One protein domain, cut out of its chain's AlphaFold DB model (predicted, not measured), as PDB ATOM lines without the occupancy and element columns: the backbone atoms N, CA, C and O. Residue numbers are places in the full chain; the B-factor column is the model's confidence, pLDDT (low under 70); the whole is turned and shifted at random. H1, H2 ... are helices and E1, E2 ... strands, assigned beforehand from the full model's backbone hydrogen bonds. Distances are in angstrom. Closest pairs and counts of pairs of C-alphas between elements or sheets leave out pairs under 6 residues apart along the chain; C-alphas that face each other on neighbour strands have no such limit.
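What this domain is: This is residues 148 to 359 of the 503 residues of an uncharacterized protein of Candidatus Staskawiczbacteria bacterium RIFCSPHIGHO2_02_FULL_34_10 (UniProt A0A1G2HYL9). With little regular structure, this is a row of antiparallel sheets, E2-E1-E3-E6, E5-E4-E7, then a sandwich of E8-E9-E11 and E10-E12; residues 156-161 stick out. The printed part has 212 residues, 67 in named elements, mostly strand, E1 E2 H1, E3 to E12. It is compact, radius of gyration of the C-alphas 18.8 A, spanning 61 by 39 by 24 A.

How they stand to each other: E1, residues 148-152, and E2, 165-167, form a hairpin; N 150 and O 166 are 2.8 A apart. E2, H1, 175-178, and E3, 183-189, form a split strand-helix-strand unit, E1 between its strands, crossover right-handed. H1 only just grazes the sheet of E5, 221-224, E4, 197-202, and E7, 239-244. The closest C-alphas of E8, 248-252, and E10, 297-304, are Gly 248 and Tyr 299, 6.1 A.

Where its parts are: E6 is 231-233, E9 287-291, E11 334-336 and E12 351-358. C-alpha 148 is at (-33.631, 47.704, 26.313), C-alpha 358 at (-20.501, 34.376, 52.009).

The domain as a whole: The printed part has no cut, long links, among them E8 to E9, and 62 residues with pLDDT under 70, among them residues 306 to 333.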
ATOM      1  N   LEU A 148     -34.527  46.779  27.002       94.31
ATOM      2  CA  LEU A 148     -33.631  47.704  26.313       94.31
ATOM      3  C   LEU A 148     -34.297  48.200  25.026       94.31
ATOM      4  O   LEU A 148     -34.852  47.407  24.262       94.31
ATOM      5  N   TYR A 149     -34.242  49.506  24.782       94.00
ATOM      6  CA  TYR A 149     -34.930  50.148  23.668       94.00
ATOM      7  C   TYR A 149     -34.028  51.147  22.947       94.00
ATOM      8  O   TYR A 149     -33.339  51.950  23.573       94.00
ATOM      9  N   TYR A 150     -34.112  51.160  21.620       94.25
ATOM     10  CA  TYR A 150     -33.720  52.312  20.827       94.25
ATOM     11  C   TYR A 150     -34.796  53.388  20.992       94.25
ATOM     12  O   TYR A 150     -35.987  53.117  20.807       94.25
ATOM     13  N   ARG A 151     -34.385  54.612  21.325       92.69
ATOM     14  CA  ARG A 151     -35.238  55.798  21.435       92.69
ATOM     15  C   ARG A 151     -35.006  56.709  20.228       92.69
ATOM     16  O   ARG A 151     -33.861  57.000  19.878       92.69
ATOM     17  N   GLY A 152     -36.100  57.135  19.602       88.62
ATOM     18  CA  GLY A 152     -36.085  58.108  18.512       88.62
ATOM     19  C   GLY A 152     -35.761  59.517  18.999       88.62
ATOM     20  O   GLY A 152     -36.046  59.856  20.152       88.62
ATOM     21  N   ASP A 153     -35.204  60.350  18.123       83.06
ATOM     22  CA  ASP A 153     -35.026  61.768  18.431       83.06
ATOM     23  C   ASP A 153     -36.362  62.503  18.475       83.06
ATOM     24  O   ASP A 153     -37.223  62.357  17.607       83.06
ATOM     25  N   ASN A 154     -36.514  63.337  19.497       81.44
ATOM     26  CA  ASN A 154     -37.612  64.281  19.611       81.44
ATOM     27  C   ASN A 154     -37.093  65.526  20.350       81.44
ATOM     28  O   ASN A 154     -36.745  65.414  21.529       81.44
ATOM     29  N   PRO A 155     -37.010  66.698  19.686       75.00
ATOM     30  CA  PRO A 155     -36.506  67.926  20.300       75.00
ATOM     31  C   PRO A 155     -37.522  68.593  21.239       75.00
ATOM     32  O   PRO A 155     -37.135  69.443  22.031       75.00
ATOM     33  N   ASN A 156     -38.807  68.224  21.163       75.31
ATOM     34  CA  ASN A 156     -39.884  68.745  22.007       75.31
ATOM     35  C   ASN A 156     -40.715  67.579  22.588       75.31
ATOM     36  O   ASN A 156     -41.869  67.369  22.186       75.31
ATOM     37  N   PRO A 157     -40.135  66.784  23.510       76.44
ATOM     38  CA  PRO A 157     -40.856  65.713  24.184       76.44
ATOM     39  C   PRO A 157     -41.956  66.303  25.074       76.44
ATOM     40  O   PRO A 157     -41.699  67.159  25.920       76.44
ATOM     41  N   GLY A 158     -43.189  65.836  24.903       69.75
ATOM     42  CA  GLY A 158     -44.335  66.315  25.675       69.75
ATOM     43  C   GLY A 158     -45.500  65.325  25.671       69.75
ATOM     44  O   GLY A 158     -45.439  64.318  24.966       69.75
ATOM     45  N   PRO A 159     -46.587  65.597  26.418       63.41
ATOM     46  CA  PRO A 159     -47.737  64.688  26.508       63.41
ATOM     47  C   PRO A 159     -48.401  64.394  25.154       63.41
ATOM     48  O   PRO A 159     -48.952  63.322  24.951       63.41
ATOM     49  N   THR A 160     -48.326  65.339  24.214       63.22
ATOM     50  CA  THR A 160     -48.839  65.221  22.838       63.22
ATOM     51  C   THR A 160     -47.817  64.663  21.843       63.22
ATOM     52  O   THR A 160     -48.165  64.371  20.703       63.22
ATOM     53  N   THR A 161     -46.550  64.575  22.244       72.12
ATOM     54  CA  THR A 161     -45.395  64.212  21.412       72.12
ATOM     55  C   THR A 161     -44.415  63.383  22.251       72.12
ATOM     56  O   THR A 161     -43.346  63.880  22.619       72.12
ATOM     57  N   PRO A 162     -44.766  62.134  22.615       79.88
ATOM     58  CA  PRO A 162     -43.877  61.257  23.370       79.88
ATOM     59  C   PRO A 162     -42.647  60.841  22.545       79.88
ATOM     60  O   PRO A 162     -42.576  61.037  21.329       79.88
ATOM     61  N   TYR A 163     -41.658  60.238  23.205       85.06
ATOM     62  CA  TYR A 163     -40.577  59.542  22.507       85.06
ATOM     63  C   TYR A 163     -41.087  58.241  21.875       85.06
ATOM     64  O   TYR A 163     -41.834  57.488  22.501       85.06
ATOM     65  N   VAL A 164     -40.630  57.943  20.658       86.88
ATOM     66  CA  VAL A 164     -40.859  56.641  20.018       86.88
ATOM     67  C   VAL A 164     -39.783  55.663  20.488       86.88
ATOM     68  O   VAL A 164     -38.594  55.987  20.458       86.88
ATOM     69  N   TYR A 165     -40.191  54.455  20.876       89.88
ATOM     70  CA  TYR A 165     -39.298  53.380  21.307       89.88
ATOM     71  C   TYR A 165     -39.431  52.159  20.388       89.88
ATOM     72  O   TYR A 165     -40.537  51.781  20.004       89.88
ATOM     73  N   LYS A 166     -38.308  51.513  20.064       90.31
ATOM     74  CA  LYS A 166     -38.242  50.187  19.421       90.31
ATOM     75  C   LYS A 166     -37.374  49.264  20.280       90.31
ATOM     76  O   LYS A 166     -36.388  49.759  20.821       90.31
ATOM     77  N   PRO A 167     -37.687  47.964  20.430       92.38
ATOM     78  CA  PRO A 167     -36.807  47.035  21.139       92.38
ATOM     79  C   PRO A 167     -35.392  47.056  20.548       92.38
ATOM     80  O   PRO A 167     -35.237  47.048  19.325       92.38
ATOM     81  N   ALA A 168     -34.380  47.096  21.411       93.06
ATOM     82  CA  ALA A 168     -32.975  47.002  21.031       93.06
ATOM     83  C   ALA A 168     -32.415  45.617  21.368       93.06
ATOM     84  O   ALA A 168     -32.866  44.954  22.303       93.06
ATOM     85  N   SER A 169     -31.403  45.190  20.618       92.50
ATOM     86  CA  SER A 169     -30.593  44.029  20.973       92.50
ATOM     87  C   SER A 169     -29.691  44.353  22.167       92.50
ATOM     88  O   SER A 169     -29.239  45.484  22.332       92.50
ATOM     89  N   THR A 170     -29.379  43.349  22.991       92.19
ATOM     90  CA  THR A 170     -28.425  43.482  24.113       92.19
ATOM     91  C   THR A 170     -26.996  43.778  23.655       92.19
ATOM     92  O   THR A 170     -26.159  44.169  24.462       92.19
ATOM     93  N   GLN A 171     -26.707  43.603  22.368       93.94
ATOM     94  CA  GLN A 171     -25.433  43.922  21.741       93.94
ATOM     95  C   GLN A 171     -25.649  44.289  20.270       93.94
ATOM     96  O   GLN A 171     -26.585  43.802  19.631       93.94
ATOM     97  N   SER A 172     -24.754  45.101  19.721       94.88
ATOM     98  CA  SER A 172     -24.629  45.374  18.290       94.88
ATOM     99  C   SER A 172     -23.154  45.325  17.922       94.88
ATOM    100  O   SER A 172     -22.333  45.992  18.554       94.88
ATOM    101  N   SER A 173     -22.816  44.531  16.907       94.19
ATOM    102  CA  SER A 173     -21.454  44.454  16.367       94.19
ATOM    103  C   SER A 173     -21.163  45.577  15.371       94.19
ATOM    104  O   SER A 173     -19.993  45.860  15.119       94.19
ATOM    105  N   ASN A 174     -22.202  46.205  14.809       94.31
ATOM    106  CA  ASN A 174     -22.091  47.356  13.922       94.31
ATOM    107  C   ASN A 174     -23.358  48.230  13.998       94.31
ATOM    108  O   ASN A 174     -24.353  47.987  13.316       94.31
ATOM    109  N   VAL A 175     -23.304  49.295  14.795       93.62
ATOM    110  CA  VAL A 175     -24.437  50.211  15.012       93.62
ATOM    111  C   VAL A 175     -24.936  50.814  13.695       93.62
ATOM    112  O   VAL A 175     -26.137  50.990  13.522       93.62
ATOM    113  N   LEU A 176     -24.042  51.050  12.726       90.56
ATOM    114  CA  LEU A 176     -24.387  51.638  11.425       90.56
ATOM    115  C   LEU A 176     -25.265  50.731  10.542       90.56
ATOM    116  O   LEU A 176     -25.870  51.228   9.594       90.56
ATOM    117  N   THR A 177     -25.333  49.422  10.819       90.00
ATOM    118  CA  THR A 177     -26.262  48.489  10.150       90.00
ATOM    119  C   THR A 177     -27.463  48.119  11.009       90.00
ATOM    120  O   THR A 177     -28.529  47.833  10.468       90.00
ATOM    121  N   ASP A 178     -27.296  48.118  12.332       89.44
ATOM    122  CA  ASP A 178     -28.261  47.527  13.260       89.44
ATOM    123  C   ASP A 178     -29.267  48.562  13.812       89.44
ATOM    124  O   ASP A 178     -30.354  48.196  14.269       89.44
ATOM    125  N   LEU A 179     -28.919  49.856  13.780       91.25
ATOM    126  CA  LEU A 179     -29.726  50.960  14.309       91.25
ATOM    127  C   LEU A 179     -30.815  51.399  13.303       91.25
ATOM    128  O   LEU A 179     -30.493  51.821  12.189       91.25
ATOM    129  N   PRO A 180     -32.117  51.352  13.654       89.56
ATOM    130  CA  PRO A 180     -33.179  51.775  12.741       89.56
ATOM    131  C   PRO A 180     -33.143  53.281  12.442       89.56
ATOM    132  O   PRO A 180     -32.955  54.095  13.340       89.56
ATOM    133  N   ALA A 181     -33.439  53.671  11.198       86.94
ATOM    134  CA  ALA A 181     -33.499  55.079  10.798       86.94
ATOM    135  C   ALA A 181     -34.455  55.913  11.683       86.94
ATOM    136  O   ALA A 181     -35.585  55.497  11.960       86.94
ATOM    137  N   GLY A 182     -33.992  57.094  12.108       85.12
ATOM    138  CA  GLY A 182     -34.699  57.983  13.042       85.12
ATOM    139  C   GLY A 182     -34.474  57.674  14.529       85.12
ATOM    140  O   GLY A 182     -35.148  58.264  15.373       85.12
ATOM    141  N   PHE A 183     -33.561  56.753  14.855       90.69
ATOM    142  CA  PHE A 183     -33.169  56.396  16.218       90.69
ATOM    143  C   PHE A 183     -31.674  56.653  16.408       90.69
ATOM    144  O   PHE A 183     -30.884  56.383  15.511       90.69
ATOM    145  N   SER A 184     -31.313  57.173  17.578       91.75
ATOM    146  CA  SER A 184     -29.962  57.663  17.908       91.75
ATOM    147  C   SER A 184     -29.547  57.350  19.343       91.75
ATOM    148  O   SER A 184     -28.374  57.447  19.684       91.75
ATOM    149  N   HIS A 185     -30.489  56.967  20.208       92.81
ATOM    150  CA  HIS A 185     -30.245  56.791  21.635       92.81
ATOM    151  C   HIS A 185     -30.596  55.383  22.113       92.81
ATOM    152  O   HIS A 185     -31.628  54.828  21.740       92.81
ATOM    153  N   LEU A 186     -29.786  54.844  23.022       94.69
ATOM    154  CA  LEU A 186     -30.098  53.650  23.800       94.69
ATOM    155  C   LEU A 186     -30.751  54.054  25.133       94.69
ATOM    156  O   LEU A 186     -30.259  54.948  25.827       94.69
ATOM    157  N   TYR A 187     -31.856  53.403  25.491       93.88
ATOM    158  CA  TYR A 187     -32.638  53.665  26.699       93.88
ATOM    159  C   TYR A 187     -33.016  52.358  27.403       93.88
ATOM    160  O   TYR A 187     -33.514  51.423  26.773       93.88
ATOM    161  N   TYR A 188     -32.808  52.300  28.718       94.81
ATOM    162  CA  TYR A 188     -33.097  51.127  29.542       94.81
ATOM    163  C   TYR A 188     -34.331  51.371  30.413       94.81
ATOM    164  O   TYR A 188     -34.357  52.290  31.231       94.81
ATOM    165  N   LYS A 189     -35.356  50.528  30.262       92.69
ATOM    166  CA  LYS A 189     -36.543  50.529  31.118       92.69
ATOM    167  C   LYS A 189     -36.443  49.384  32.123       92.69
ATOM    168  O   LYS A 189     -36.276  48.230  31.752       92.69
ATOM    169  N   CYS A 190     -36.599  49.710  33.400       92.31
ATOM    170  CA  CYS A 190     -36.572  48.764  34.512       92.31
ATOM    171  C   CYS A 190     -37.661  49.125  35.537       92.31
ATOM    172  O   CYS A 190     -38.104  50.280  35.594       92.31
ATOM    173  N   ASN A 191     -38.100  48.134  36.317       90.81
ATOM    174  CA  ASN A 191     -39.027  48.298  37.438       90.81
ATOM    175  C   ASN A 191     -38.221  48.247  38.748       90.81
ATOM    176  O   ASN A 191     -37.653  47.195  39.030       90.81
ATOM    177  N   PRO A 192     -38.141  49.336  39.535       86.31
ATOM    178  CA  PRO A 192     -37.407  49.328  40.800       86.31
ATOM    179  C   PRO A 192     -38.093  48.470  41.884       86.31
ATOM    180  O   PRO A 192     -39.327  48.459  41.937       86.31
ATOM    181  N   PRO A 193     -37.332  47.835  42.797       85.25
ATOM    182  CA  PRO A 193     -35.872  47.710  42.789       85.25
ATOM    183  C   PRO A 193     -35.389  46.714  41.721       85.25
ATOM    184  O   PRO A 193     -36.025  45.695  41.469       85.25
ATOM    185  N   GLY A 194     -34.238  46.997  41.110       84.88
ATOM    186  CA  GLY A 194     -33.641  46.151  40.077       84.88
ATOM    187  C   GLY A 194     -32.194  46.543  39.780       84.88
ATOM    188  O   GLY A 194     -31.756  47.637  40.143       84.88
ATOM    189  N   LYS A 195     -31.451  45.639  39.134       89.12
ATOM    190  CA  LYS A 195     -30.020  45.810  38.833       89.12
ATOM    191  C   LYS A 195     -29.787  46.962  37.845       89.12
ATOM    192  O   LYS A 195     -30.645  47.274  37.019       89.12
ATOM    193  N   ALA A 196     -28.631  47.618  37.940       91.75
ATOM    194  CA  ALA A 196     -28.213  48.586  36.928       91.75
ATOM    195  C   ALA A 196     -27.860  47.862  35.618       91.75
ATOM    196  O   ALA A 196     -27.461  46.698  35.642       91.75
ATOM    197  N   LEU A 197     -27.970  48.549  34.483       95.25
ATOM    198  CA  LEU A 197     -27.437  48.068  33.210       95.25
ATOM    199  C   LEU A 197     -26.048  48.670  32.982       95.25
ATOM    200  O   LEU A 197     -25.875  49.887  33.066       95.25
ATOM    201  N   LEU A 198     -25.077  47.825  32.655       95.31
ATOM    202  CA  LEU A 198     -23.775  48.233  32.144       95.31
ATOM    203  C   LEU A 198     -23.810  48.208  30.615       95.31
ATOM    204  O   LEU A 198     -24.318  47.261  30.013       95.31
ATOM    205  N   VAL A 199     -23.290  49.265  29.993       95.81
ATOM    206  CA  VAL A 199     -23.245  49.440  28.536       95.81
ATOM    207  C   VAL A 199     -21.828  49.826  28.135       95.81
ATOM    208  O   VAL A 199     -21.393  50.944  28.399       95.81
ATOM    209  N   TRP A 200     -21.125  48.910  27.481       95.19
ATOM    210  CA  TRP A 200     -19.804  49.144  26.908       95.19
ATOM    211  C   TRP A 200     -19.980  49.713  25.500       95.19
ATOM    212  O   TRP A 200     -20.513  49.024  24.628       95.19
ATOM    213  N   THR A 201     -19.561  50.961  25.272       95.00
ATOM    214  CA  THR A 201     -19.505  51.567  23.933       95.00
ATOM    215  C   THR A 201     -18.108  51.430  23.338       95.00
ATOM    216  O   THR A 201     -17.108  51.484  24.053       95.00
ATOM    217  N   TYR A 202     -18.042  51.258  22.017       94.06
ATOM    218  CA  TYR A 202     -16.794  51.127  21.270       94.06
ATOM    219  C   TYR A 202     -16.812  52.016  20.021       94.06
ATOM    220  O   TYR A 202     -17.766  52.012  19.237       94.06
ATOM    221  N   SER A 203     -15.711  52.735  19.791       92.88
ATOM    222  CA  SER A 203     -15.490  53.609  18.630       92.88
ATOM    223  C   SER A 203     -15.061  52.840  17.374       92.88
ATOM    224  O   SER A 203     -14.740  53.438  16.349       92.88
ATOM    225  N   ARG A 204     -15.060  51.504  17.450       91.69
ATOM    226  CA  ARG A 204     -14.797  50.551  16.368       91.69
ATOM    227  C   ARG A 204     -15.896  49.484  16.360       91.69
ATOM    228  O   ARG A 204     -16.623  49.320  17.341       91.69
ATOM    229  N   ILE A 205     -16.037  48.768  15.248       91.88
ATOM    230  CA  ILE A 205     -16.956  47.623  15.143       91.88
ATOM    231  C   ILE A 205     -16.474  46.425  15.986       91.88
ATOM    232  O   ILE A 205     -15.345  46.410  16.478       91.88
ATOM    233  N   THR A 206     -17.341  45.417  16.134       91.12
ATOM    234  CA  THR A 206     -17.048  44.103  16.747       91.12
ATOM    235  C   THR A 206     -16.398  44.165  18.138       91.12
ATOM    236  O   THR A 206     -15.498  43.381  18.428       91.12
ATOM    237  N   TRP A 207     -16.838  45.100  18.988       90.69
ATOM    238  CA  TRP A 207     -16.424  45.245  20.396       90.69
ATOM    239  C   TRP A 207     -14.904  45.369  20.599       90.69
ATOM    240  O   TRP A 207     -14.337  44.887  21.581       90.69
ATOM    241  N   ASN A 208     -14.239  46.002  19.631       89.69
ATOM    242  CA  ASN A 208     -12.807  46.270  19.658       89.69
ATOM    243  C   ASN A 208     -12.541  47.625  20.331       89.69
ATOM    244  O   ASN A 208     -13.011  48.661  19.849       89.69
ATOM    245  N   LEU A 209     -11.790  47.633  21.433       88.56
ATOM    246  CA  LEU A 209     -11.490  48.859  22.164       88.56
ATOM    247  C   LEU A 209     -10.397  49.684  21.477       88.56
ATOM    248  O   LEU A 209      -9.284  49.224  21.233       88.56
ATOM    249  N   ASP A 210     -10.700  50.953  21.214       89.06
ATOM    250  CA  ASP A 210      -9.679  51.937  20.886       89.06
ATOM    251  C   ASP A 210      -9.106  52.533  22.179       89.06
ATOM    252  O   ASP A 210      -9.701  53.418  22.797       89.06
ATOM    253  N   TYR A 211      -7.936  52.041  22.587       86.88
ATOM    254  CA  TYR A 211      -7.244  52.490  23.799       86.88
ATOM    255  C   TYR A 211      -6.894  53.989  23.808       86.88
ATOM    256  O   TYR A 211      -6.723  54.554  24.885       86.88
ATOM    257  N   VAL A 212      -6.827  54.651  22.644       86.62
ATOM    258  CA  VAL A 212      -6.583  56.102  22.546       86.62
ATOM    259  C   VAL A 212      -7.884  56.890  22.734       86.62
ATOM    260  O   VAL A 212      -7.865  57.980  23.303       86.62
ATOM    261  N   ALA A 213      -9.022  56.336  22.307       87.25
ATOM    262  CA  ALA A 213     -10.339  56.928  22.546       87.25
ATOM    263  C   ALA A 213     -10.927  56.601  23.934       87.25
ATOM    264  O   ALA A 213     -11.935  57.199  24.306       87.25
ATOM    265  N   ASN A 214     -10.336  55.667  24.687       89.56
ATOM    266  CA  ASN A 214     -10.820  55.199  25.989       89.56
ATOM    267  C   ASN A 214     -11.254  56.348  26.929       89.56
ATOM    268  O   ASN A 214     -10.510  57.297  27.190       89.56
ATOM    269  N   GLY A 215     -12.467  56.244  27.469       85.50
ATOM    270  CA  GLY A 215     -13.127  57.245  28.308       85.50
ATOM    271  C   GLY A 215     -13.571  58.515  27.587       85.50
ATOM    272  O   GLY A 215     -13.872  59.497  28.258       85.50
ATOM    273  N   ASN A 216     -13.636  58.507  26.255       90.12
ATOM    274  CA  ASN A 216     -14.558  59.357  25.507       90.12
ATOM    275  C   ASN A 216     -15.955  58.711  25.505       90.12
ATOM    276  O   ASN A 216     -16.097  57.508  25.731       90.12
ATOM    277  N   SER A 217     -16.998  59.482  25.187       82.75
ATOM    278  CA  SER A 217     -18.397  59.012  25.185       82.75
ATOM    279  C   SER A 217     -18.666  57.799  24.280       82.75
ATOM    280  O   SER A 217     -19.626  57.064  24.511       82.75
ATOM    281  N   ASN A 218     -17.826  57.561  23.273       87.50
ATOM    282  CA  ASN A 218     -17.939  56.430  22.359       87.50
ATOM    283  C   ASN A 218     -16.983  55.259  22.632       87.50
ATOM    284  O   ASN A 218     -16.991  54.311  21.855       87.50
ATOM    285  N   ALA A 219     -16.176  55.304  23.691       91.44
ATOM    286  CA  ALA A 219     -15.259  54.226  24.062       91.44
ATOM    287  C   ALA A 219     -15.161  54.121  25.594       91.44
ATOM    288  O   ALA A 219     -14.126  54.433  26.181       91.44
ATOM    289  N   THR A 220     -16.270  53.783  26.256       93.88
ATOM    290  CA  THR A 220     -16.366  53.761  27.726       93.88
ATOM    291  C   THR A 220     -17.455  52.801  28.209       93.88
ATOM    292  O   THR A 220     -18.399  52.509  27.473       93.88
ATOM    293  N   THR A 221     -17.388  52.359  29.468       94.81
ATOM    294  CA  THR A 221     -18.530  51.705  30.122       94.81
ATOM    295  C   THR A 221     -19.416  52.756  30.784       94.81
ATOM    296  O   THR A 221     -18.973  53.490  31.666       94.81
ATOM    297  N   PHE A 222     -20.690  52.803  30.407       94.06
ATOM    298  CA  PHE A 222     -21.726  53.534  31.132       94.06
ATOM    299  C   PHE A 222     -22.452  52.610  32.113       94.06
ATOM    300  O   PHE A 222     -22.700  51.442  31.812       94.06
ATOM    301  N   ARG A 223     -22.869  53.156  33.260       93.44
ATOM    302  CA  ARG A 223     -23.775  52.504  34.215       93.44
ATOM    303  C   ARG A 223     -25.107  53.249  34.224       93.44
ATOM    304  O   ARG A 223     -25.142  54.412  34.614       93.44
ATOM    305  N   ILE A 224     -26.191  52.579  33.839       93.25
ATOM    306  CA  ILE A 224     -27.563  53.103  33.885       93.25
ATOM    307  C   ILE A 224     -28.296  52.468  35.081       93.25
ATOM    308  O   ILE A 224     -28.662  51.292  35.007       93.25
ATOM    309  N   PRO A 225     -28.546  53.195  36.187       91.88
ATOM    310  CA  PRO A 225     -29.320  52.670  37.310       91.88
ATOM    311  C   PRO A 225     -30.766  52.334  36.915       91.88
ATOM    312  O   PRO A 225     -31.397  53.077  36.153       91.88
ATOM    313  N   CYS A 226     -31.318  51.252  37.472       91.75
ATOM    314  CA  CYS A 226     -32.729  50.899  37.298       91.75
ATOM    315  C   CYS A 226     -33.641  52.063  37.725       91.75
ATOM    316  O   CYS A 226     -33.495  52.614  38.814       91.75
ATOM    317  N   GLY A 227     -34.588  52.442  36.862       88.12
ATOM    318  CA  GLY A 227     -35.516  53.551  37.112       88.12
ATOM    319  C   GLY A 227     -34.974  54.949  36.785       88.12
ATOM    320  O   GLY A 227     -35.747  55.903  36.836       88.12
ATOM    321  N   SER A 228     -33.698  55.092  36.409       88.31
ATOM    322  CA  SER A 228     -33.173  56.366  35.901       88.31
ATOM    323  C   SER A 228     -33.732  56.702  34.509       88.31
ATOM    324  O   SER A 228     -34.080  55.820  33.728       88.31
ATOM    325  N   SER A 229     -33.790  57.994  34.176       86.19
ATOM    326  CA  SER A 229     -34.168  58.491  32.843       86.19
ATOM    327  C   SER A 229     -32.972  58.651  31.892       86.19
ATOM    328  O   SER A 229     -33.080  59.333  30.872       86.19
ATOM    329  N   MET A 230     -31.814  58.082  32.241       89.44
ATOM    330  CA  MET A 230     -30.573  58.217  31.477       89.44
ATOM    331  C   MET A 230     -30.662  57.486  30.128       89.44
ATOM    332  O   MET A 230     -31.323  56.459  29.983       89.44
ATOM    333  N   SER A 231     -29.971  58.030  29.128       90.62
ATOM    334  CA  SER A 231     -29.867  57.464  27.784       90.62
ATOM    335  C   SER A 231     -28.501  57.756  27.185       90.62
ATOM    336  O   SER A 231     -27.987  58.856  27.377       90.62
ATOM    337  N   ILE A 232     -27.964  56.815  26.416       93.19
ATOM    338  CA  ILE A 232     -26.656  56.929  25.762       93.19
ATOM    339  C   ILE A 232     -26.887  57.290  24.293       93.19
ATOM    340  O   ILE A 232     -27.660  56.602  23.627       93.19
ATOM    341  N   SER A 233     -26.250  58.349  23.790       93.25
ATOM    342  CA  SER A 233     -26.208  58.630  22.346       93.25
ATOM    343  C   SER A 233     -25.299  57.613  21.650       93.25
ATOM    344  O   SER A 233     -24.225  57.266  22.145       93.25
ATOM    345  N   LEU A 234     -25.752  57.130  20.497       93.31
ATOM    346  CA  LEU A 234     -25.061  56.182  19.631       93.31
ATOM    347  C   LEU A 234     -24.413  56.876  18.418       93.31
ATOM    348  O   LEU A 234     -23.741  56.212  17.636       93.31
ATOM    349  N   ASP A 235     -24.546  58.201  18.284       90.62
ATOM    350  CA  ASP A 235     -24.160  58.986  17.094       90.62
ATOM    351  C   ASP A 235     -22.662  58.908  16.742       90.62
ATOM    352  O   ASP A 235     -22.245  59.245  15.636       90.62
ATOM    353  N   SER A 236     -21.826  58.490  17.695       90.31
ATOM    354  CA  SER A 236     -20.381  58.270  17.520       90.31
ATOM    355  C   SER A 236     -19.925  56.861  17.922       90.31
ATOM    356  O   SER A 236     -18.721  56.603  17.969       90.31
ATOM    357  N   VAL A 237     -20.863  55.959  18.233       94.25
ATOM    358  CA  VAL A 237     -20.618  54.583  18.694       94.25
ATOM    359  C   VAL A 237     -20.705  53.634  17.500       94.25
ATOM    360  O   VAL A 237     -21.703  53.624  16.788       94.25
ATOM    361  N   MET A 238     -19.679  52.809  17.279       94.94
ATOM    362  CA  MET A 238     -19.655  51.848  16.168       94.94
ATOM    363  C   MET A 238     -20.074  50.434  16.580       94.94
ATOM    364  O   MET A 238     -20.634  49.711  15.762       94.94
ATOM    365  N   SER A 239     -19.846  50.028  17.829       95.12
ATOM    366  CA  SER A 239     -20.423  48.804  18.404       95.12
ATOM    367  C   SER A 239     -20.689  48.974  19.899       95.12
ATOM    368  O   SER A 239     -20.102  49.844  20.546       95.12
ATOM    369  N   PHE A 240     -21.599  48.172  20.454       94.81
ATOM    370  CA  PHE A 240     -21.868  48.160  21.893       94.81
ATOM    371  C   PHE A 240     -22.249  46.768  22.402       94.81
ATOM    372  O   PHE A 240     -22.813  45.954  21.666       94.81
ATOM    373  N   TYR A 241     -21.975  46.518  23.678       93.50
ATOM    374  CA  TYR A 241     -22.418  45.339  24.423       93.50
ATOM    375  C   TYR A 241     -23.093  45.783  25.727       93.50
ATOM    376  O   TYR A 241     -22.740  46.828  26.278       93.50
ATOM    377  N   THR A 242     -24.071  45.020  26.222       95.44
ATOM    378  CA  THR A 242     -24.767  45.305  27.485       95.44
ATOM    379  C   THR A 242     -24.941  44.057  28.341       95.44
ATOM    380  O   THR A 242     -25.183  42.964  27.829       95.44
ATOM    381  N   ALA A 243     -24.868  44.246  29.657       94.88
ATOM    382  CA  ALA A 243     -25.161  43.226  30.658       94.88
ATOM    383  C   ALA A 243     -25.714  43.877  31.932       94.88
ATOM    384  O   ALA A 243     -25.509  45.068  32.174       94.88
ATOM    385  N   SER A 244     -26.400  43.095  32.765       94.50
ATOM    386  CA  SER A 244     -26.730  43.512  34.131       94.50
ATOM    387  C   SER A 244     -25.454  43.742  34.945       94.50
ATOM    388  O   SER A 244     -24.460  43.038  34.772       94.50
ATOM    389  N   GLU A 245     -25.486  44.708  35.859       92.38
ATOM    390  CA  GLU A 245     -24.485  44.820  36.914       92.38
ATOM    391  C   GLU A 245     -24.697  43.700  37.939       92.38
ATOM    392  O   GLU A 245     -25.774  43.574  38.517       92.38
ATOM    393  N   GLU A 246     -23.665  42.892  38.154       91.75
ATOM    394  CA  GLU A 246     -23.651  41.731  39.041       91.75
ATOM    395  C   GLU A 246     -22.599  41.955  40.141       91.75
ATOM    396  O   GLU A 246     -21.594  42.629  39.891       91.75
ATOM    397  N   PRO A 247     -22.787  41.423  41.360       85.06
ATOM    398  CA  PRO A 247     -21.833  41.627  42.443       85.06
ATOM    399  C   PRO A 247     -20.506  40.910  42.163       85.06
ATOM    400  O   PRO A 247     -20.472  39.799  41.628       85.06
ATOM    401  N   GLY A 248     -19.399  41.566  42.499       86.00
ATOM    402  CA  GLY A 248     -18.046  41.186  42.111       86.00
ATOM    403  C   GLY A 248     -17.139  42.397  41.917       86.00
ATOM    404  O   GLY A 248     -17.412  43.489  42.421       86.00
ATOM    405  N   VAL A 249     -16.038  42.205  41.190       87.38
ATOM    406  CA  VAL A 249     -15.028  43.246  40.954       87.38
ATOM    407  C   VAL A 249     -14.967  43.604  39.472       87.38
ATOM    408  O   VAL A 249     -14.877  42.729  38.614       87.38
ATOM    409  N   TYR A 250     -14.995  44.902  39.182       92.88
ATOM    410  CA  TYR A 250     -14.850  45.474  37.845       92.88
ATOM    411  C   TYR A 250     -13.566  46.300  37.791       92.88
ATOM    412  O   TYR A 250     -13.383  47.185  38.626       92.88
ATOM    413  N   PHE A 251     -12.699  46.051  36.813       92.19
ATOM    414  CA  PHE A 251     -11.451  46.798  36.620       92.19
ATOM    415  C   PHE A 251     -11.620  47.851  35.522       92.19
ATOM    416  O   PHE A 251     -12.459  47.676  34.645       92.19
ATOM    417  N   PHE A 252     -10.853  48.944  35.574       92.00
ATOM    418  CA  PHE A 252     -10.990  50.117  34.698       92.00
ATOM    419  C   PHE A 252      -9.630  50.630  34.205       92.00
ATOM    420  O   PHE A 252      -8.650  50.676  34.953       92.00
ATOM    421  N   LEU A 253      -9.601  51.096  32.952       89.12
ATOM    422  CA  LEU A 253      -8.405  51.642  32.291       89.12
ATOM    423  C   LEU A 253      -8.130  53.129  32.582       89.12
ATOM    424  O   LEU A 253      -7.190  53.703  32.032       89.12
ATOM    425  N   LYS A 254      -8.941  53.779  33.422       88.81
ATOM    426  CA  LYS A 254      -8.645  55.097  34.007       88.81
ATOM    427  C   LYS A 254      -8.756  55.041  35.525       88.81
ATOM    428  O   LYS A 254      -9.281  54.084  36.091       88.81
ATOM    429  N   THR A 255      -8.249  56.075  36.185       86.19
ATOM    430  CA  THR A 255      -8.571  56.380  37.581       86.19
ATOM    431  C   THR A 255     -10.050  56.754  37.733       86.19
ATOM    432  O   THR A 255     -10.719  57.081  36.756       86.19
ATOM    433  N   GLY A 256     -10.578  56.699  38.957       84.69
ATOM    434  CA  GLY A 256     -11.953  57.125  39.261       84.69
ATOM    435  C   GLY A 256     -13.059  56.211  38.719       84.69
ATOM    436  O   GLY A 256     -14.230  56.566  38.812       84.69
ATOM    437  N   CYS A 257     -12.710  55.030  38.201       88.88
ATOM    438  CA  CYS A 257     -13.620  54.078  37.565       88.88
ATOM    439  C   CYS A 257     -14.330  54.670  36.336       88.88
ATOM    440  O   CYS A 257     -15.497  54.386  36.061       88.88
ATOM    441  N   GLU A 258     -13.587  55.498  35.599       89.38
ATOM    442  CA  GLU A 258     -13.951  56.033  34.292       89.38
ATOM    443  C   GLU A 258     -13.400  55.159  33.151       89.38
ATOM    444  O   GLU A 258     -12.495  54.340  33.338       89.38
ATOM    445  N   GLY A 259     -13.897  55.381  31.933       91.69
ATOM    446  CA  GLY A 259     -13.449  54.652  30.750       91.69
ATOM    447  C   GLY A 259     -14.070  53.268  30.614       91.69
ATOM    448  O   GLY A 259     -15.088  52.941  31.229       91.69
ATOM    449  N   SER A 260     -13.477  52.460  29.742       92.56
ATOM    450  CA  SER A 260     -13.890  51.072  29.569       92.56
ATOM    451  C   SER A 260     -13.488  50.232  30.775       92.56
ATOM    452  O   SER A 260     -12.369  50.327  31.290       92.56
ATOM    453  N   SER A 261     -14.432  49.398  31.198       93.75
ATOM    454  CA  SER A 261     -14.277  48.422  32.266       93.75
ATOM    455  C   SER A 261     -14.177  47.004  31.718       93.75
ATOM    456  O   SER A 261     -14.666  46.717  30.626       93.75
ATOM    457  N   THR A 262     -13.668  46.086  32.527       92.94
ATOM    458  CA  THR A 262     -13.835  44.647  32.296       92.94
ATOM    459  C   THR A 262     -15.298  44.231  32.459       92.94
ATOM    460  O   THR A 262     -16.135  44.995  32.960       92.94
ATOM    461  N   THR A 263     -15.605  42.983  32.102       92.00
ATOM    462  CA  THR A 263     -16.730  42.243  32.691       92.00
ATOM    463  C   THR A 263     -16.480  41.974  34.185       92.00
ATOM    464  O   THR A 263     -15.401  42.264  34.712       92.00
ATOM    465  N   VAL A 264     -17.484  41.461  34.904       92.94
ATOM    466  CA  VAL A 264     -17.353  41.180  36.342       92.94
ATOM    467  C   VAL A 264     -16.405  40.002  36.588       92.94
ATOM    468  O   VAL A 264     -16.622  38.903  36.079       92.94
ATOM    469  N   LEU A 265     -15.381  40.204  37.417       88.25
ATOM    470  CA  LEU A 265     -14.590  39.112  37.972       88.25
ATOM    471  C   LEU A 265     -15.175  38.719  39.333       88.25
ATOM    472  O   LEU A 265     -15.140  39.490  40.294       88.25
ATOM    473  N   GLN A 266     -15.743  37.515  39.397       83.19
ATOM    474  CA  GLN A 266     -16.323  36.965  40.625       83.19
ATOM    475  C   GLN A 266     -15.413  35.953  41.323       83.19
ATOM    476  O   GLN A 266     -15.476  35.866  42.542       83.19
ATOM    477  N   GLU A 267     -14.595  35.192  40.596       76.19
ATOM    478  CA  GLU A 267     -13.684  34.189  41.166       76.19
ATOM    479  C   GLU A 267     -12.220  34.599  41.002       76.19
ATOM    480  O   GLU A 267     -11.890  35.441  40.169       76.19
ATOM    481  N   SER A 268     -11.331  33.989  41.789       74.19
ATOM    482  CA  SER A 268      -9.885  34.206  41.648       74.19
ATOM    483  C   SER A 268      -9.394  33.720  40.281       74.19
ATOM    484  O   SER A 268      -9.578  32.551  39.944       74.19
ATOM    485  N   GLY A 269      -8.742  34.590  39.512       69.69
ATOM    486  CA  GLY A 269      -8.315  34.285  38.145       69.69
ATOM    487  C   GLY A 269      -7.525  35.418  37.493       69.69
ATOM    488  O   GLY A 269      -7.109  36.368  38.156       69.69
ATOM    489  N   HIS A 270      -7.308  35.315  36.183       83.75
ATOM    490  CA  HIS A 270      -6.800  36.432  35.384       83.75
ATOM    491  C   HIS A 270      -7.826  37.579  35.371       83.75
ATOM    492  O   HIS A 270      -9.029  37.343  35.509       83.75
ATOM    493  N   ILE A 271      -7.360  38.816  35.211       87.94
ATOM    494  CA  ILE A 271      -8.262  39.949  34.966       87.94
ATOM    495  C   ILE A 271      -8.877  39.763  33.562       87.94
ATOM    496  O   ILE A 271      -8.123  39.436  32.647       87.94
ATOM    497  N   PRO A 272     -10.207  39.904  33.372       88.69
ATOM    498  CA  PRO A 272     -10.821  39.728  32.054       88.69
ATOM    499  C   PRO A 272     -10.367  40.808  31.065       88.69
ATOM    500  O   PRO A 272     -10.202  41.958  31.465       88.69
ATOM    501  N   ASP A 273     -10.236  40.458  29.787       87.56
ATOM    502  CA  ASP A 273      -9.817  41.391  28.732       87.56
ATOM    503  C   ASP A 273     -10.808  42.564  28.566       87.56
ATOM    504  O   ASP A 273     -12.025  42.417  28.739       87.56
ATOM    505  N   PHE A 274     -10.304  43.741  28.180       87.81
ATOM    506  CA  PHE A 274     -11.134  44.938  27.943       87.81
ATOM    507  C   PHE A 274     -11.724  45.015  26.519       87.81
ATOM    508  O   PHE A 274     -12.572  45.867  26.226       87.81
ATOM    509  N   SER A 275     -11.265  44.143  25.622       81.94
ATOM    510  CA  SER A 275     -11.566  44.121  24.189       81.94
ATOM    511  C   SER A 275     -11.802  42.685  23.728       81.94
ATOM    512  O   SER A 275     -11.116  41.775  24.179       81.94
ATOM    513  N   TYR A 276     -12.709  42.458  22.769       77.81
ATOM    514  CA  TYR A 276     -12.842  41.125  22.155       77.81
ATOM    515  C   TYR A 276     -11.594  40.724  21.338       77.81
ATOM    516  O   TYR A 276     -11.335  39.544  21.105       77.81
ATOM    517  N   ILE A 277     -10.813  41.709  20.886       71.44
ATOM    518  CA  ILE A 277      -9.544  41.488  20.195       71.44
ATOM    519  C   ILE A 277      -8.420  41.797  21.180       71.44
ATOM    520  O   ILE A 277      -8.039  42.959  21.335       71.44
ATOM    521  N   TYR A 278      -7.898  40.746  21.815       61.91
ATOM    522  CA  TYR A 278      -6.693  40.830  22.633       61.91
ATOM    523  C   TYR A 278      -5.511  41.288  21.772       61.91
ATOM    524  O   TYR A 278      -5.174  40.684  20.749       61.91
ATOM    525  N   THR A 279      -4.866  42.358  22.213       58.94
ATOM    526  CA  THR A 279      -3.549  42.781  21.738       58.94
ATOM    527  C   THR A 279      -2.569  42.562  22.877       58.94
ATOM    528  O   THR A 279      -2.874  42.974  23.991       58.94
ATOM    529  N   GLU A 280      -1.383  42.005  22.608       54.97
ATOM    530  CA  GLU A 280      -0.354  41.618  23.606       54.97
ATOM    531  C   GLU A 280       0.255  42.786  24.426       54.97
ATOM    532  O   GLU A 280       1.315  42.653  25.036       54.97
ATOM    533  N   LEU A 281      -0.389  43.952  24.406       62.28
ATOM    534  CA  LEU A 281       0.057  45.218  24.963       62.28
ATOM    535  C   LEU A 281      -1.121  46.000  25.588       62.28
ATOM    536  O   LEU A 281      -1.211  47.217  25.415       62.28
ATOM    537  N   GLU A 282      -2.053  45.311  26.261       68.00
ATOM    538  CA  GLU A 282      -3.150  45.988  26.973       68.00
ATOM    539  C   GLU A 282      -2.596  46.991  28.013       68.00
ATOM    540  O   GLU A 282      -1.617  46.693  28.711       68.00
ATOM    541  N   PRO A 283      -3.172  48.206  28.107       74.19
ATOM    542  CA  PRO A 283      -2.720  49.218  29.055       74.19
ATOM    543  C   PRO A 283      -3.025  48.808  30.506       74.19
ATOM    544  O   PRO A 283      -3.961  48.045  30.751       74.19
ATOM    545  N   PRO A 284      -2.266  49.324  31.490       78.88
ATOM    546  CA  PRO A 284      -2.421  48.922  32.881       78.88
ATOM    547  C   PRO A 284      -3.794  49.282  33.454       78.88
ATOM    548  O   PRO A 284      -4.336  50.354  33.180       78.88
ATOM    549  N   VAL A 285      -4.312  48.418  34.327       87.50
ATOM    550  CA  VAL A 285      -5.493  48.721  35.148       87.50
ATOM    551  C   VAL A 285      -5.159  49.857  36.116       87.50
ATOM    552  O   VAL A 285      -4.219  49.743  36.900       87.50
ATOM    553  N   LEU A 286      -5.946  50.938  36.096       86.69
ATOM    554  CA  LEU A 286      -5.700  52.136  36.912       86.69
ATOM    555  C   LEU A 286      -6.712  52.326  38.052       86.69
ATOM    556  O   LEU A 286      -6.418  53.028  39.023       86.69
ATOM    557  N   SER A 287      -7.886  51.694  37.990       87.69
ATOM    558  CA  SER A 287      -8.817  51.616  39.125       87.69
ATOM    559  C   SER A 287      -9.720  50.382  39.071       87.69
ATOM    560  O   SER A 287      -9.750  49.658  38.075       87.69
ATOM    561  N   LEU A 288     -10.437  50.118  40.164       88.38
ATOM    562  CA  LEU A 288     -11.441  49.064  40.270       88.38
ATOM    563  C   LEU A 288     -12.655  49.517  41.090       88.38
ATOM    564  O   LEU A 288     -12.520  50.274  42.053       88.38
ATOM    565  N   ARG A 289     -13.843  49.024  40.725       89.44
ATOM    566  CA  ARG A 289     -15.077  49.144  41.514       89.44
ATOM    567  C   ARG A 289     -15.437  47.778  42.077       89.44
ATOM    568  O   ARG A 289     -15.504  46.799  41.336       89.44
ATOM    569  N   ILE A 290     -15.716  47.735  43.374       83.44
ATOM    570  CA  ILE A 290     -16.260  46.554  44.044       83.44
ATOM    571  C   ILE A 290     -17.769  46.755  44.186       83.44
ATOM    572  O   ILE A 290     -18.215  47.756  44.747       83.44
ATOM    573  N   VAL A 291     -18.550  45.812  43.663       85.50
ATOM    574  CA  VAL A 291     -20.010  45.779  43.786       85.50
ATOM    575  C   VAL A 291     -20.367  44.647  44.745       85.50
ATOM    576  O   VAL A 291     -20.062  43.487  44.482       85.50
ATOM    577  N   ASN A 292     -21.000  44.986  45.865       76.94
ATOM    578  CA  ASN A 292     -21.499  44.029  46.854       76.94
ATOM    579  C   ASN A 292     -23.024  43.910  46.719       76.94
ATOM    580  O   ASN A 292     -23.667  44.866  46.290       76.94
ATOM    581  N   GLU A 293     -23.608  42.776  47.114       73.06
ATOM    582  CA  GLU A 293     -25.070  42.604  47.165       73.06
ATOM    583  C   GLU A 293     -25.506  42.241  48.598       73.06
ATOM    584  O   GLU A 293     -25.397  41.101  49.063       73.06
ATOM    585  N   GLY A 294     -25.969  43.264  49.327       60.31
ATOM    586  CA  GLY A 294     -26.471  43.155  50.696       60.31
ATOM    587  C   GLY A 294     -25.431  42.695  51.728       60.31
ATOM    588  O   GLY A 294     -24.239  42.993  51.646       60.31
ATOM    589  N   LEU A 295     -25.898  41.966  52.746       51.47
ATOM    590  CA  LEU A 295     -25.051  41.461  53.838       51.47
ATOM    591  C   LEU A 295     -24.342  40.137  53.508       51.47
ATOM    592  O   LEU A 295     -23.389  39.776  54.196       51.47
ATOM    593  N   ILE A 296     -24.811  39.414  52.484       50.94
ATOM    594  CA  ILE A 296     -24.440  38.013  52.219       50.94
ATOM    595  C   ILE A 296     -23.410  37.829  51.101       50.94
ATOM    596  O   ILE A 296     -22.784  36.773  51.056       50.94
ATOM    597  N   GLN A 297     -23.227  38.815  50.216       64.12
ATOM    598  CA  GLN A 297     -22.265  38.761  49.114       64.12
ATOM    599  C   GLN A 297     -21.360  39.994  49.145       64.12
ATOM    600  O   GLN A 297     -21.604  40.985  48.450       64.12
ATOM    601  N   LYS A 298     -20.308  39.929  49.972       64.44
ATOM    602  CA  LYS A 298     -19.254  40.950  50.013       64.44
ATOM    603  C   LYS A 298     -17.970  40.446  49.369       64.44
ATOM    604  O   LYS A 298     -17.587  39.287  49.536       64.44
ATOM    605  N   TYR A 299     -17.300  41.352  48.671       71.19
ATOM    606  CA  TYR A 299     -16.101  41.095  47.893       71.19
ATOM    607  C   TYR A 299     -14.936  41.953  48.396       71.19
ATOM    608  O   TYR A 299     -15.082  43.138  48.705       71.19
ATOM    609  N   ALA A 300     -13.754  41.349  48.428       66.19
ATOM    610  CA  ALA A 300     -12.472  42.034  48.512       66.19
ATOM    611  C   ALA A 300     -11.494  41.394  47.518       66.19
ATOM    612  O   ALA A 300     -11.689  40.256  47.087       66.19
ATOM    613  N   VAL A 301     -10.453  42.124  47.128       71.00
ATOM    614  CA  VAL A 301      -9.533  41.721  46.060       71.00
ATOM    615  C   VAL A 301      -8.075  41.962  46.430       71.00
ATOM    616  O   VAL A 301      -7.734  42.966  47.051       71.00
ATOM    617  N   ILE A 302      -7.209  41.040  46.017       68.25
ATOM    618  CA  ILE A 302      -5.752  41.204  46.023       68.25
ATOM    619  C   ILE A 302      -5.257  40.993  44.603       68.25
ATOM    620  O   ILE A 302      -5.522  39.968  43.982       68.25
ATOM    621  N   LEU A 303      -4.533  41.973  44.095       70.94
ATOM    622  CA  LEU A 303      -4.061  42.026  42.721       70.94
ATOM    623  C   LEU A 303      -2.660  41.412  42.627       70.94
ATOM    624  O   LEU A 303      -1.912  41.492  43.599       70.94
ATOM    625  N   ASN A 304      -2.270  40.839  41.486       70.19
ATOM    626  CA  ASN A 304      -0.925  40.293  41.254       70.19
ATOM    627  C   ASN A 304      -0.374  40.705  39.876       70.19
ATOM    628  O   ASN A 304      -1.092  40.696  38.874       70.19
ATOM    629  N   LYS A 305       0.926  41.030  39.819       71.69
ATOM    630  CA  LYS A 305       1.666  41.473  38.615       71.69
ATOM    631  C   LYS A 305       2.023  40.324  37.642       71.69
ATOM    632  O   LYS A 305       2.999  40.410  36.889       71.69
ATOM    633  N   ASP A 306       1.286  39.216  37.680       65.44
ATOM    634  CA  ASP A 306       1.543  38.006  36.895       65.44
ATOM    635  C   ASP A 306       0.288  37.151  36.703       65.44
ATOM    636  O   ASP A 306      -0.517  37.016  37.623       65.44
ATOM    637  N   TYR A 307       0.140  36.525  35.534       68.69
ATOM    638  CA  TYR A 307      -0.994  35.641  35.247       68.69
ATOM    639  C   TYR A 307      -1.014  34.384  36.131       68.69
ATOM    640  O   TYR A 307      -2.092  33.935  36.513       68.69
ATOM    641  N   GLU A 308       0.145  33.830  36.501       62.00
ATOM    642  CA  GLU A 308       0.252  32.608  37.309       62.00
ATOM    643  C   GLU A 308       0.335  32.887  38.825       62.00
ATOM    644  O   GLU A 308       0.645  31.982  39.601       62.00
ATOM    645  N   PHE A 309       0.075  34.129  39.258       59.00
ATOM    646  CA  PHE A 309       0.170  34.606  40.647       59.00
ATOM    647  C   PHE A 309       1.576  34.499  41.288       59.00
ATOM    648  O   PHE A 309       1.716  34.497  42.518       59.00
ATOM    649  N   LYS A 310       2.637  34.416  40.467       54.81
ATOM    650  CA  LYS A 310       4.028  34.170  40.912       54.81
ATOM    651  C   LYS A 310       4.851  35.431  41.195       54.81
ATOM    652  O   LYS A 310       6.001  35.310  41.619       54.81
ATOM    653  N   LYS A 311       4.313  36.630  40.944       55.53
ATOM    654  CA  LYS A 311       4.989  37.908  41.238       55.53
ATOM    655  C   LYS A 311       4.333  38.623  42.424       55.53
ATOM    656  O   LYS A 311       3.510  38.064  43.140       55.53
ATOM    657  N   GLU A 312       4.764  39.856  42.658       61.00
ATOM    658  CA  GLU A 312       4.294  40.734  43.724       61.00
ATOM    659  C   GLU A 312       2.778  41.013  43.669       61.00
ATOM    660  O   GLU A 312       2.198  41.196  42.594       61.00
ATOM    661  N   CYS A 313       2.173  41.082  44.859       61.19
ATOM    662  CA  CYS A 313       0.773  41.432  45.082       61.19
ATOM    663  C   CYS A 313       0.575  42.833  45.673       61.19
ATOM    664  O   CYS A 313       1.471  43.379  46.319       61.19
ATOM    665  N   SER A 314      -0.646  43.356  45.526       62.72
ATOM    666  CA  SER A 314      -1.144  44.500  46.293       62.72
ATOM    667  C   SER A 314      -1.451  44.127  47.753       62.72
ATOM    668  O   SER A 314      -1.535  42.954  48.113       62.72
ATOM    669  N   ALA A 315      -1.713  45.138  48.586       57.06
ATOM    670  CA  ALA A 315      -2.507  44.951  49.802       57.06
ATOM    671  C   ALA A 315      -3.948  44.497  49.451       57.06
ATOM    672  O   ALA A 315      -4.378  44.705  48.309       57.06
ATOM    673  N   PRO A 316      -4.708  43.895  50.387       59.69
ATOM    674  CA  PRO A 316      -6.127  43.611  50.179       59.69
ATOM    675  C   PRO A 316      -6.958  44.897  50.081       59.69
ATOM    676  O   PRO A 316      -6.790  45.824  50.871       59.69
ATOM    677  N   LEU A 317      -7.875  44.931  49.114       68.31
ATOM    678  CA  LEU A 317      -8.742  46.068  48.797       68.31
ATOM    679  C   LEU A 317     -10.210  45.635  48.920       68.31
ATOM    680  O   LEU A 317     -10.643  44.733  48.204       68.31
ATOM    681  N   GLY A 318     -10.985  46.253  49.814       60.75
ATOM    682  CA  GLY A 318     -12.414  45.962  49.996       60.75
ATOM    683  C   GLY A 318     -12.897  46.098  51.440       60.75
ATOM    684  O   GLY A 318     -12.119  46.426  52.336       60.75
ATOM    685  N   ILE A 319     -14.193  45.857  51.661       51.62
ATOM    686  CA  ILE A 319     -14.823  45.977  52.985       51.62
ATOM    687  C   ILE A 319     -14.740  44.642  53.726       51.62
ATOM    688  O   ILE A 319     -15.466  43.703  53.400       51.62
ATOM    689  N   PHE A 320     -13.958  44.608  54.800       47.91
ATOM    690  CA  PHE A 320     -14.095  43.608  55.858       47.91
ATOM    691  C   PHE A 320     -14.855  44.248  57.025       47.91
ATOM    692  O   PHE A 320     -14.500  45.343  57.467       47.91
ATOM    693  N   SER A 321     -15.914  43.602  57.523       38.22
ATOM    694  CA  SER A 321     -16.620  44.092  58.717       38.22
ATOM    695  C   SER A 321     -15.648  44.151  59.903       38.22
ATOM    696  O   SER A 321     -15.127  43.113  60.299       38.22
ATOM    697  N   GLY A 322     -15.418  45.347  60.453       37.56
ATOM    698  CA  GLY A 322     -14.556  45.576  61.623       37.56
ATOM    699  C   GLY A 322     -13.321  46.451  61.370       37.56
ATOM    700  O   GLY A 322     -12.857  47.094  62.307       37.56
ATOM    701  N   THR A 323     -12.829  46.568  60.129       31.98
ATOM    702  CA  THR A 323     -11.593  47.327  59.846       31.98
ATOM    703  C   THR A 323     -11.783  48.324  58.708       31.98
ATOM    704  O   THR A 323     -11.992  47.946  57.555       31.98
ATOM    705  N   ILE A 324     -11.666  49.621  59.017       31.80
ATOM    706  CA  ILE A 324     -11.735  50.694  58.018       31.80
ATOM    707  C   ILE A 324     -10.413  50.745  57.239       31.80
ATOM    708  O   ILE A 324      -9.464  51.418  57.638       31.80
ATOM    709  N   VAL A 325     -10.371  50.080  56.084       37.38
ATOM    710  CA  VAL A 325      -9.447  50.466  55.010       37.38
ATOM    711  C   VAL A 325     -10.002  51.763  54.412       37.38
ATOM    712  O   VAL A 325     -11.069  51.766  53.809       37.38
ATOM    713  N   THR A 326      -9.331  52.885  54.670       35.28
ATOM    714  CA  THR A 326      -9.827  54.238  54.360       35.28
ATOM    715  C   THR A 326      -9.893  54.536  52.856       35.28
ATOM    716  O   THR A 326      -8.986  54.103  52.140       35.28
ATOM    717  N   PRO A 327     -10.830  55.382  52.375       35.72
ATOM    718  CA  PRO A 327     -11.936  56.038  53.094       35.72
ATOM    719  C   PRO A 327     -13.152  55.103  53.277       35.72
ATOM    720  O   PRO A 327     -13.181  54.039  52.664       35.72
ATOM    721  N   PRO A 328     -14.171  55.465  54.089       31.88
ATOM    722  CA  PRO A 328     -15.391  54.663  54.212       31.88
ATOM    723  C   PRO A 328     -16.029  54.371  52.843       31.88
ATOM    724  O   PRO A 328     -16.319  55.270  52.051       31.88
ATOM    725  N   LEU A 329     -16.231  53.085  52.569       44.28
ATOM    726  CA  LEU A 329     -16.791  52.590  51.318       44.28
ATOM    727  C   LEU A 329     -18.318  52.491  51.434       44.28
ATOM    728  O   LEU A 329     -18.848  51.492  51.920       44.28
ATOM    729  N   GLU A 330     -19.016  53.521  50.956       40.25
ATOM    730  CA  GLU A 330     -20.416  53.388  50.535       40.25
ATOM    731  C   GLU A 330     -20.524  52.414  49.343       40.25
ATOM    732  O   GLU A 330     -19.530  52.112  48.667       40.25
ATOM    733  N   GLU A 331     -21.726  51.889  49.084       41.69
ATOM    734  CA  GLU A 331     -21.952  50.865  48.056       41.69
ATOM    735  C   GLU A 331     -21.520  51.341  46.656       41.69
ATOM    736  O   GLU A 331     -22.153  52.194  46.035       41.69
ATOM    737  N   GLY A 332     -20.440  50.747  46.135       51.25
ATOM    738  CA  GLY A 332     -19.911  51.035  44.799       51.25
ATOM    739  C   GLY A 332     -18.811  52.101  44.728       51.25
ATOM    740  O   GLY A 332     -18.473  52.512  43.616       51.25
ATOM    741  N   ASN A 333     -18.224  52.535  45.852       65.44
ATOM    742  CA  ASN A 333     -17.068  53.442  45.825       65.44
ATOM    743  C   ASN A 333     -15.874  52.854  45.037       65.44
ATOM    744  O   ASN A 333     -15.581  51.656  45.092       65.44
ATOM    745  N   CYS A 334     -15.182  53.720  44.293       79.69
ATOM    746  CA  CYS A 334     -14.059  53.348  43.432       79.69
ATOM    747  C   CYS A 334     -12.716  53.343  44.179       79.69
ATOM    748  O   CYS A 334     -12.448  54.223  44.996       79.69
ATOM    749  N   ILE A 335     -11.835  52.400  43.836       80.25
ATOM    750  CA  ILE A 335     -10.484  52.262  44.389       80.25
ATOM    751  C   ILE A 335      -9.460  52.429  43.259       80.25
ATOM    752  O   ILE A 335      -9.420  51.632  42.324       80.25
ATOM    753  N   ASN A 336      -8.604  53.452  43.335       80.81
ATOM    754  CA  ASN A 336      -7.502  53.625  42.381       80.81
ATOM    755  C   ASN A 336      -6.381  52.611  42.662       80.81
ATOM    756  O   ASN A 336      -5.905  52.503  43.792       80.81
ATOM    757  N   VAL A 337      -5.901  51.926  41.623       69.12
ATOM    758  CA  VAL A 337      -4.811  50.933  41.682       69.12
ATOM    759  C   VAL A 337      -3.458  51.660  41.590       69.12
ATOM    760  O   VAL A 337      -2.595  51.339  40.786       69.12
ATOM    761  N   LEU A 338      -3.288  52.709  42.405       58.34
ATOM    762  CA  LEU A 338      -2.130  53.615  42.359       58.34
ATOM    763  C   LEU A 338      -1.261  53.680  43.637       58.34
ATOM    764  O   LEU A 338      -0.802  54.770  43.989       58.34
ATOM    765  N   PRO A 339      -0.939  52.568  44.330       54.88
ATOM    766  CA  PRO A 339       0.362  52.495  44.978       54.88
ATOM    767  C   PRO A 339       1.446  52.336  43.887       54.88
ATOM    768  O   PRO A 339       1.259  51.535  42.964       54.88
ATOM    769  N   PRO A 340       2.585  53.046  43.958       57.28
ATOM    770  CA  PRO A 340       3.749  52.655  43.175       57.28
ATOM    771  C   PRO A 340       4.236  51.275  43.639       57.28
ATOM    772  O   PRO A 340       4.090  50.913  44.812       57.28
ATOM    773  N   ASP A 341       4.830  50.508  42.732       56.34
ATOM    774  CA  ASP A 341       5.557  49.300  43.112       56.34
ATOM    775  C   ASP A 341       6.887  49.623  43.817       56.34
ATOM    776  O   ASP A 341       7.278  50.785  43.957       56.34
ATOM    777  N   LYS A 342       7.596  48.590  44.294       52.31
ATOM    778  CA  LYS A 342       8.875  48.766  45.010       52.31
ATOM    779  C   LYS A 342       9.945  49.490  44.195       52.31
ATOM    780  O   LYS A 342      10.834  50.101  44.783       52.31
ATOM    781  N   ASP A 343       9.850  49.404  42.873       55.66
ATOM    782  CA  ASP A 343      10.794  49.973  41.920       55.66
ATOM    783  C   ASP A 343      10.349  51.380  41.451       55.66
ATOM    784  O   ASP A 343      11.023  52.009  40.636       55.66
ATOM    785  N   GLY A 344       9.230  51.896  41.984       58.69
ATOM    786  CA  GLY A 344       8.684  53.229  41.718       58.69
ATOM    787  C   GLY A 344       7.744  53.325  40.511       58.69
ATOM    788  O   GLY A 344       7.339  54.430  40.148       58.69
ATOM    789  N   ASN A 345       7.388  52.203  39.883       65.38
ATOM    790  CA  ASN A 345       6.563  52.160  38.674       65.38
ATOM    791  C   ASN A 345       5.070  52.019  39.006       65.38
ATOM    792  O   ASN A 345       4.685  51.711  40.134       65.38
ATOM    793  N   ILE A 346       4.209  52.209  38.002       65.94
ATOM    794  CA  ILE A 346       2.772  51.931  38.127       65.94
ATOM    795  C   ILE A 346       2.581  50.426  38.350       65.94
ATOM    796  O   ILE A 346       3.009  49.611  37.530       65.94
ATOM    797  N   PHE A 347       1.907  50.056  39.440       69.75
ATOM    798  CA  PHE A 347       1.532  48.674  39.715       69.75
ATOM    799  C   PHE A 347       0.527  48.186  38.654       69.75
ATOM    800  O   PHE A 347      -0.647  48.535  38.703       69.75
ATOM    801  N   ASN A 348       0.985  47.385  37.685       78.00
ATOM    802  CA  ASN A 348       0.119  46.776  36.671       78.00
ATOM    803  C   ASN A 348      -0.270  45.333  37.057       78.00
ATOM    804  O   ASN A 348       0.615  44.469  37.088       78.00
ATOM    805  N   PRO A 349      -1.552  45.043  37.346       80.38
ATOM    806  CA  PRO A 349      -2.017  43.693  37.626       80.38
ATOM    807  C   PRO A 349      -2.452  42.932  36.367       80.38
ATOM    808  O   PRO A 349      -3.075  43.485  35.470       80.38
ATOM    809  N   PHE A 350      -2.202  41.623  36.364       80.19
ATOM    810  CA  PHE A 350      -2.640  40.686  35.317       80.19
ATOM    811  C   PHE A 350      -3.596  39.609  35.857       80.19
ATOM    812  O   PHE A 350      -4.342  38.977  35.109       80.19
ATOM    813  N   SER A 351      -3.598  39.393  37.173       74.56
ATOM    814  CA  SER A 351      -4.520  38.488  37.856       74.56
ATOM    815  C   SER A 351      -4.964  39.060  39.200       74.56
ATOM    816  O   SER A 351      -4.364  39.999  39.734       74.56
ATOM    817  N   ALA A 352      -6.051  38.511  39.731       74.12
ATOM    818  CA  ALA A 352      -6.669  38.953  40.968       74.12
ATOM    819  C   ALA A 352      -7.204  37.756  41.767       74.12
ATOM    820  O   ALA A 352      -7.962  36.929  41.258       74.12
ATOM    821  N   TYR A 353      -6.821  37.681  43.040       63.28
ATOM    822  CA  TYR A 353      -7.463  36.823  44.026       63.28
ATOM    823  C   TYR A 353      -8.726  37.514  44.535       63.28
ATOM    824  O   TYR A 353      -8.651  38.620  45.074       63.28
ATOM    825  N   ILE A 354      -9.871  36.850  44.397       69.62
ATOM    826  CA  ILE A 354     -11.161  37.335  44.888       69.62
ATOM    827  C   ILE A 354     -11.500  36.647  46.211       69.62
ATOM    828  O   ILE A 354     -11.613  35.422  46.293       69.62
ATOM    829  N   ILE A 355     -11.702  37.452  47.250       63.44
ATOM    830  CA  ILE A 355     -12.159  37.026  48.570       63.44
ATOM    831  C   ILE A 355     -13.668  37.276  48.646       63.44
ATOM    832  O   ILE A 355     -14.110  38.413  48.798       63.44
ATOM    833  N   LYS A 356     -14.459  36.201  48.557       61.75
ATOM    834  CA  LYS A 356     -15.911  36.224  48.796       61.75
ATOM    835  C   LYS A 356     -16.233  35.978  50.269       61.75
ATOM    836  O   LYS A 356     -16.056  34.848  50.734       61.75
ATOM    837  N   GLN A 357     -16.763  36.961  50.987       55.03
ATOM    838  CA  GLN A 357     -17.455  36.691  52.249       55.03
ATOM    839  C   GLN A 357     -18.880  36.234  51.917       55.03
ATOM    840  O   GLN A 357     -19.692  37.035  51.460       55.03
ATOM    841  N   HIS A 358     -19.164  34.949  52.146       47.69
ATOM    842  CA  HIS A 358     -20.501  34.376  52.009       47.69
ATOM    843  C   HIS A 358     -21.054  34.072  53.402       47.69
ATOM    844  O   HIS A 358     -20.654  33.098  54.035       47.69
ATOM    845  N   VAL A 359     -21.973  34.901  53.892       43.16
ATOM    846  CA  VAL A 359     -22.630  34.652  55.183       43.16
ATOM    847  C   VAL A 359     -23.741  33.624  54.966       43.16
ATOM    848  O   VAL A 359     -24.663  33.867  54.192       43.16
TER     849      VAL A 359